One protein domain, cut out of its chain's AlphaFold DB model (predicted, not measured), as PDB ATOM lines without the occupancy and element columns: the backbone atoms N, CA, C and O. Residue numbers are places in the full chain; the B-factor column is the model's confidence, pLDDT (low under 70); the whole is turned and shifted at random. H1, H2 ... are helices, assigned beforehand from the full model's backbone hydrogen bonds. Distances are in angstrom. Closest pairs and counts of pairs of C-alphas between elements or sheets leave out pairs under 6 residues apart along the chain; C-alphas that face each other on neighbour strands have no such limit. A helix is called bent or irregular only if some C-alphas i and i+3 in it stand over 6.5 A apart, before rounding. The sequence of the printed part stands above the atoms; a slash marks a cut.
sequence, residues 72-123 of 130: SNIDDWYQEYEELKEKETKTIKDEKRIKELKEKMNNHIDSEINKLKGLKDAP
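What this domain is: This is residues 72 to 123 of the 130 residues of an uncharacterized protein of Halanaerobium salsuginis (UniProt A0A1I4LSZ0). This is a lopsided helical hairpin: a short helix, H1, folds back through a turn onto the first part of a helix about twice its length in residues, H2, whose far part sticks out alone from residue 110. The printed part has 52 residues with two named helices, H1 then H2, and no named strand, so the class is all helix. It is only just loose, close to extended, with a radius of gyration of the C-alphas of 14.8 A, and spans 52 by 18 by 13 A.

How they stand to each other: Start at H1, residues 72 to 86; a tight link of five residues leads to H2, residues 92 to 121. The two touch and form a helical hairpin, H2 with residues 94 to 108 alone; look at the C-alphas of Tyr 81 and Ile 98, the closest, 6.1 A apart. They run opposite ways at a steep tilt of 37 degrees, only just past shallow. In H2 every O i to N i+4 pair is within hydrogen-bond range, in H1 10 of 11.

Where its parts are: Find C-alpha 72 at (32.115, -27.190, 1.779); H1 runs 22.3 A to C-alpha 86. It is only just irregular: C-alphas 72 and 75 are 6.51 A apart. H2 runs 43.2 A from C-alpha 92 at (49.845, -18.979, -17.068) to C-alpha 121 at (10.572, -36.503, -13.390).

The domain as a whole: The C-alphas of Thr 89 and Pro 123 are the farthest apart, 52.6 A. Residues 110 to 123 stand free, and the printed part has no cut. Mean pLDDT of the printed part is 72.2; residues 72 to 74, 94, 110 and 112 to 123 are under 70.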
ATOM      1  N   SER A  72      30.692 -27.491   1.547       49.69
ATOM      2  CA  SER A  72      32.115 -27.190   1.779       49.69
ATOM      3  C   SER A  72      32.962 -27.038   0.501       49.69
ATOM      4  O   SER A  72      34.103 -26.612   0.602       49.69
ATOM      5  N   ASN A  73      32.472 -27.367  -0.703       62.41
ATOM      6  CA  ASN A  73      33.330 -27.339  -1.902       62.41
ATOM      7  C   ASN A  73      33.101 -26.147  -2.842       62.41
ATOM      8  O   ASN A  73      34.068 -25.664  -3.426       62.41
ATOM      9  N   ILE A  74      31.866 -25.670  -3.038       67.38
ATOM     10  CA  ILE A  74      31.624 -24.613  -4.037       67.38
ATOM     11  C   ILE A  74      32.048 -23.228  -3.546       67.38
ATOM     12  O   ILE A  74      32.617 -22.469  -4.334       67.38
ATOM     13  N   ASP A  75      31.840 -22.936  -2.262       72.69
ATOM     14  CA  ASP A  75      32.219 -21.658  -1.656       72.69
ATOM     15  C   ASP A  75      33.744 -21.504  -1.621       72.69
ATOM     16  O   ASP A  75      34.265 -20.471  -2.042       72.69
ATOM     17  N   ASP A  76      34.470 -22.574  -1.283       78.94
ATOM     18  CA  ASP A  76      35.934 -22.628  -1.351       78.94
ATOM     19  C   ASP A  76      36.453 -22.401  -2.781       78.94
ATOM     20  O   ASP A  76      37.399 -21.640  -3.007       78.94
ATOM     21  N   TRP A  77      35.822 -23.020  -3.789       79.69
ATOM     22  CA  TRP A  77      36.199 -22.806  -5.192       79.69
ATOM     23  C   TRP A  77      35.880 -21.383  -5.662       79.69
ATOM     24  O   TRP A  77      36.599 -20.849  -6.512       79.69
ATOM     25  N   TYR A  78      34.807 -20.776  -5.146       73.94
ATOM     26  CA  TYR A  78      34.400 -19.409  -5.472       73.94
ATOM     27  C   TYR A  78      35.328 -18.374  -4.856       73.94
ATOM     28  O   TYR A  78      35.764 -17.453  -5.551       73.94
ATOM     29  N   GLN A  79      35.706 -18.577  -3.598       79.38
ATOM     30  CA  GLN A  79      36.683 -17.741  -2.927       79.38
ATOM     31  C   GLN A  79      38.045 -17.802  -3.639       79.38
ATOM     32  O   GLN A  79      38.586 -16.757  -4.000       79.38
ATOM     33  N   GLU A  80      38.551 -19.001  -3.959       81.50
ATOM     34  CA  GLU A  80      39.807 -19.158  -4.714       81.50
ATOM     35  C   GLU A  80      39.719 -18.496  -6.107       81.50
ATOM     36  O   GLU A  80      40.683 -17.900  -6.599       81.50
ATOM     37  N   TYR A  81      38.556 -18.570  -6.758       80.25
ATOM     38  CA  TYR A  81      38.331 -17.951  -8.062       80.25
ATOM     39  C   TYR A  81      38.392 -16.417  -8.012       80.25
ATOM     40  O   TYR A  81      39.041 -15.817  -8.876       80.25
ATOM     41  N   GLU A  82      37.743 -15.781  -7.035       80.75
ATOM     42  CA  GLU A  82      37.761 -14.320  -6.895       80.75
ATOM     43  C   GLU A  82      39.159 -13.814  -6.498       80.75
ATOM     44  O   GLU A  82      39.667 -12.891  -7.138       80.75
ATOM     45  N   GLU A  83      39.862 -14.495  -5.585       83.88
ATOM     46  CA  GLU A  83      41.252 -14.162  -5.228       83.88
ATOM     47  C   GLU A  83      42.195 -14.196  -6.450       83.88
ATOM     48  O   GLU A  83      43.001 -13.286  -6.676       83.88
ATOM     49  N   LEU A  84      42.073 -15.221  -7.303       81.81
ATOM     50  CA  LEU A  84      42.873 -15.334  -8.530       81.81
ATOM     51  C   LEU A  84      42.471 -14.315  -9.601       81.81
ATOM     52  O   LEU A  84      43.292 -13.940 -10.445       81.81
ATOM     53  N   LYS A  85      41.213 -13.874  -9.606       77.69
ATOM     54  CA  LYS A  85      40.681 -12.908 -10.569       77.69
ATOM     55  C   LYS A  85      41.103 -11.478 -10.242       77.69
ATOM     56  O   LYS A  85      41.375 -10.740 -11.195       77.69
ATOM     57  N   GLU A  86      41.186 -11.131  -8.962       80.38
ATOM     58  CA  GLU A  86      41.605  -9.814  -8.462       80.38
ATOM     59  C   GLU A  86      43.124  -9.604  -8.473       80.38
ATOM     60  O   GLU A  86      43.604  -8.473  -8.407       80.38
ATOM     61  N   LYS A  87      43.902 -10.678  -8.630       82.00
ATOM     62  CA  LYS A  87      45.361 -10.615  -8.749       82.00
ATOM     63  C   LYS A  87      45.797  -9.717  -9.922       82.00
ATOM     64  O   LYS A  87      45.473  -9.999 -11.079       82.00
ATOM     65  N   GLU A  88      46.586  -8.675  -9.628       75.25
ATOM     66  CA  GLU A  88      47.055  -7.663 -10.601       75.25
ATOM     67  C   GLU A  88      47.832  -8.258 -11.783       75.25
ATOM     68  O   GLU A  88      47.714  -7.797 -12.917       75.25
ATOM     69  N   THR A  89      48.635  -9.291 -11.529       79.62
ATOM     70  CA  THR A  89      49.390 -10.011 -12.560       79.62
ATOM     71  C   THR A  89      49.094 -11.500 -12.476       79.62
ATOM     72  O   THR A  89      49.358 -12.160 -11.471       79.62
ATOM     73  N   LYS A  90      48.535 -12.036 -13.564       79.69
ATOM     74  CA  LYS A  90      48.159 -13.445 -13.683       79.69
ATOM     75  C   LYS A  90      49.250 -14.198 -14.417       79.69
ATOM     76  O   LYS A  90      49.690 -13.803 -15.494       79.69
ATOM     77  N   THR A  91      49.702 -15.288 -13.817       84.25
ATOM     78  CA  THR A  91      50.602 -16.229 -14.481       84.25
ATOM     79  C   THR A  91      49.799 -17.218 -15.326       84.25
ATOM     80  O   THR A  91      48.619 -17.451 -15.076       84.25
ATOM     81  N   ILE A  92      50.456 -17.892 -16.274       81.38
ATOM     82  CA  ILE A  92      49.845 -18.979 -17.068       81.38
ATOM     83  C   ILE A  92      49.245 -20.070 -16.156       81.38
ATOM     84  O   ILE A  92      48.235 -20.694 -16.483       81.38
ATOM     85  N   LYS A  93      49.854 -20.297 -14.984       77.81
ATOM     86  CA  LYS A  93      49.351 -21.241 -13.982       77.81
ATOM     87  C   LYS A  93      48.055 -20.744 -13.331       77.81
ATOM     88  O   LYS A  93      47.144 -21.546 -13.155       77.81
ATOM     89  N   ASP A  94      47.962 -19.448 -13.034       69.75
ATOM     90  CA  ASP A  94      46.754 -18.827 -12.476       69.75
ATOM     91  C   ASP A  94      45.597 -18.882 -13.487       69.75
ATOM     92  O   ASP A  94      44.480 -19.257 -13.140       69.75
ATOM     93  N   GLU A  95      45.867 -18.605 -14.765       78.88
ATOM     94  CA  GLU A  95      44.862 -18.699 -15.834       78.88
ATOM     95  C   GLU A  95      44.355 -20.131 -16.035       78.88
ATOM     96  O   GLU A  95      43.152 -20.360 -16.202       78.88
ATOM     97  N   LYS A  96      45.263 -21.114 -15.976       81.00
ATOM     98  CA  LYS A  96      44.895 -22.531 -16.031       81.00
ATOM     99  C   LYS A  96      44.025 -22.917 -14.834       81.00
ATOM    100  O   LYS A  96      43.002 -23.574 -15.021       81.00
ATOM    101  N   ARG A  97      44.388 -22.467 -13.631       80.62
ATOM    102  CA  ARG A  97      43.633 -22.746 -12.406       80.62
ATOM    103  C   ARG A  97      42.241 -22.118 -12.432       80.62
ATOM    104  O   ARG A  97      41.269 -22.794 -12.120       80.62
ATOM    105  N   ILE A  98      42.121 -20.879 -12.907       79.12
ATOM    106  CA  ILE A  98      40.833 -20.213 -13.136       79.12
ATOM    107  C   ILE A  98      39.933 -21.045 -14.058       79.12
ATOM    108  O   ILE A  98      38.737 -21.187 -13.803       79.12
ATOM    109  N   LYS A  99      40.492 -21.596 -15.140       81.31
ATOM    110  CA  LYS A  99      39.730 -22.430 -16.075       81.31
ATOM    111  C   LYS A  99      39.239 -23.722 -15.413       81.31
ATOM    112  O   LYS A  99      38.076 -24.070 -15.585       81.31
ATOM    113  N   GLU A 100      40.096 -24.378 -14.635       80.19
ATOM    114  CA  GLU A 100      39.744 -25.581 -13.869       80.19
ATOM    115  C   GLU A 100      38.648 -25.304 -12.826       80.19
ATOM    116  O   GLU A 100      37.712 -26.092 -12.701       80.19
ATOM    117  N   LEU A 101      38.722 -24.177 -12.107       77.69
ATOM    118  CA  LEU A 101      37.711 -23.781 -11.116       77.69
ATOM    119  C   LEU A 101      36.345 -23.544 -11.765       77.69
ATOM    120  O   LEU A 101      35.341 -24.073 -11.293       77.69
ATOM    121  N   LYS A 102      36.307 -22.840 -12.902       80.06
ATOM    122  CA  LYS A 102      35.066 -22.637 -13.669       80.06
ATOM    123  C   LYS A 102      34.445 -23.949 -14.140       80.06
ATOM    124  O   LYS A 102      33.231 -24.103 -14.096       80.06
ATOM    125  N   GLU A 103      35.267 -24.886 -14.606       79.31
ATOM    126  CA  GLU A 103      34.791 -26.194 -15.061       79.31
ATOM    127  C   GLU A 103      34.219 -27.016 -13.902       79.31
ATOM    128  O   GLU A 103      33.137 -27.585 -14.028       79.31
ATOM    129  N   LYS A 104      34.883 -27.009 -12.740       79.12
ATOM    130  CA  LYS A 104      34.368 -27.650 -11.523       79.12
ATOM    131  C   LYS A 104      33.033 -27.065 -11.070       79.12
ATOM    132  O   LYS A 104      32.115 -27.829 -10.785       79.12
ATOM    133  N   MET A 105      32.911 -25.738 -11.048       77.19
ATOM    134  CA  MET A 105      31.660 -25.057 -10.701       77.19
ATOM    135  C   MET A 105      30.532 -25.415 -11.663       77.19
ATOM    136  O   MET A 105      29.446 -25.765 -11.219       77.19
ATOM    137  N   ASN A 106      30.792 -25.384 -12.972       74.62
ATOM    138  CA  ASN A 106      29.788 -25.741 -13.971       74.62
ATOM    139  C   ASN A 106      29.338 -27.197 -13.822       74.62
ATOM    140  O   ASN A 106      28.142 -27.457 -13.818       74.62
ATOM    141  N   ASN A 107      30.270 -28.132 -13.622       73.25
ATOM    142  CA  ASN A 107      29.934 -29.542 -13.413       73.25
ATOM    143  C   ASN A 107      29.109 -29.757 -12.135       73.25
ATOM    144  O   ASN A 107      28.211 -30.598 -12.113       73.25
ATOM    145  N   HIS A 108      29.401 -28.998 -11.076       76.31
ATOM    146  CA  HIS A 108      28.611 -29.022  -9.850       76.31
ATOM    147  C   HIS A 108      27.196 -28.483 -10.092       76.31
ATOM    148  O   HIS A 108      26.226 -29.163  -9.774       76.31
ATOM    149  N   ILE A 109      27.069 -27.327 -10.752       71.75
ATOM    150  CA  ILE A 109      25.777 -26.742 -11.136       71.75
ATOM    151  C   ILE A 109      24.975 -27.712 -12.012       71.75
ATOM    152  O   ILE A 109      23.792 -27.925 -11.763       71.75
ATOM    153  N   ASP A 110      25.603 -28.346 -13.002       69.06
ATOM    154  CA  ASP A 110      24.949 -29.325 -13.874       69.06
ATOM    155  C   ASP A 110      24.475 -30.559 -13.092       69.06
ATOM    156  O   ASP A 110      23.377 -31.063 -13.339       69.06
ATOM    157  N   SER A 111      25.262 -31.031 -12.122       71.44
ATOM    158  CA  SER A 111      24.861 -32.101 -11.201       71.44
ATOM    159  C   SER A 111      23.633 -31.702 -10.380       71.44
ATOM    160  O   SER A 111      22.654 -32.452 -10.357       71.44
ATOM    161  N   GLU A 112      23.634 -30.518  -9.769       68.88
ATOM    162  CA  GLU A 112      22.501 -30.028  -8.975       68.88
ATOM    163  C   GLU A 112      21.249 -29.815  -9.836       68.88
ATOM    164  O   GLU A 112      20.155 -30.258  -9.481       68.88
ATOM    165  N   ILE A 113      21.398 -29.256 -11.041       66.56
ATOM    166  CA  ILE A 113      20.303 -29.136 -12.015       66.56
ATOM    167  C   ILE A 113      19.744 -30.516 -12.382       66.56
ATOM    168  O   ILE A 113      18.527 -30.670 -12.513       66.56
ATOM    169  N   ASN A 114      20.595 -31.528 -12.556       64.31
ATOM    170  CA  ASN A 114      20.156 -32.884 -12.884       64.31
ATOM    171  C   ASN A 114      19.462 -33.578 -11.705       64.31
ATOM    172  O   ASN A 114      18.460 -34.256 -11.932       64.31
ATOM    173  N   LYS A 115      19.913 -33.365 -10.462       67.88
ATOM    174  CA  LYS A 115      19.198 -33.819  -9.254       67.88
ATOM    175  C   LYS A 115      17.802 -33.196  -9.180       67.88
ATOM    176  O   LYS A 115      16.815 -33.911  -9.010       67.88
ATOM    177  N   LEU A 116      17.702 -31.885  -9.411       62.22
ATOM    178  CA  LEU A 116      16.428 -31.156  -9.428       62.22
ATOM    179  C   LEU A 116      15.494 -31.623 -10.556       62.22
ATOM    180  O   LEU A 116      14.288 -31.754 -10.349       62.22
ATOM    181  N   LYS A 117      16.030 -31.919 -11.745       62.41
ATOM    182  CA  LYS A 117      15.248 -32.507 -12.848       62.41
ATOM    183  C   LYS A 117      14.790 -33.931 -12.532       62.41
ATOM    184  O   LYS A 117      13.629 -34.244 -12.759       62.41
ATOM    185  N   GLY A 118      15.652 -34.758 -11.939       54.47
ATOM    186  CA  GLY A 118      15.303 -36.113 -11.502       54.47
ATOM    187  C   GLY A 118      14.194 -36.136 -10.446       54.47
ATOM    188  O   GLY A 118      13.326 -37.001 -10.493       54.47
ATOM    189  N   LEU A 119      14.163 -35.144  -9.551       55.09
ATOM    190  CA  LEU A 119      13.064 -34.937  -8.601       55.09
ATOM    191  C   LEU A 119      11.757 -34.506  -9.286       55.09
ATOM    192  O   LEU A 119      10.676 -34.863  -8.823       55.09
ATOM    193  N   LYS A 120      11.843 -33.768 -10.398       47.94
ATOM    194  CA  LYS A 120      10.686 -33.329 -11.194       47.94
ATOM    195  C   LYS A 120      10.105 -34.442 -12.078       47.94
ATOM    196  O   LYS A 120       8.902 -34.441 -12.326       47.94
ATOM    197  N   ASP A 121      10.944 -35.380 -12.518       46.22
ATOM    198  CA  ASP A 121      10.572 -36.503 -13.390       46.22
ATOM    199  C   ASP A 121      10.288 -37.812 -12.621       46.22
ATOM    200  O   ASP A 121       9.838 -38.793 -13.218       46.22
ATOM    201  N   ALA A 122      10.522 -37.854 -11.303       40.66
ATOM    202  CA  ALA A 122      10.185 -38.999 -10.463       40.66
ATOM    203  C   ALA A 122       8.656 -39.228 -10.453       40.66
ATOM    204  O   ALA A 122       7.906 -38.351 -10.009       40.66
ATOM    205  N   PRO A 123       8.150 -40.394 -10.907       46.38
ATOM    206  CA  PRO A 123       6.724 -40.680 -10.891       46.38
ATOM    207  C   PRO A 123       6.282 -40.986  -9.456       46.38
ATOM    208  O   PRO A 123       6.256 -42.130  -9.015       46.38
TER     209      PRO A 123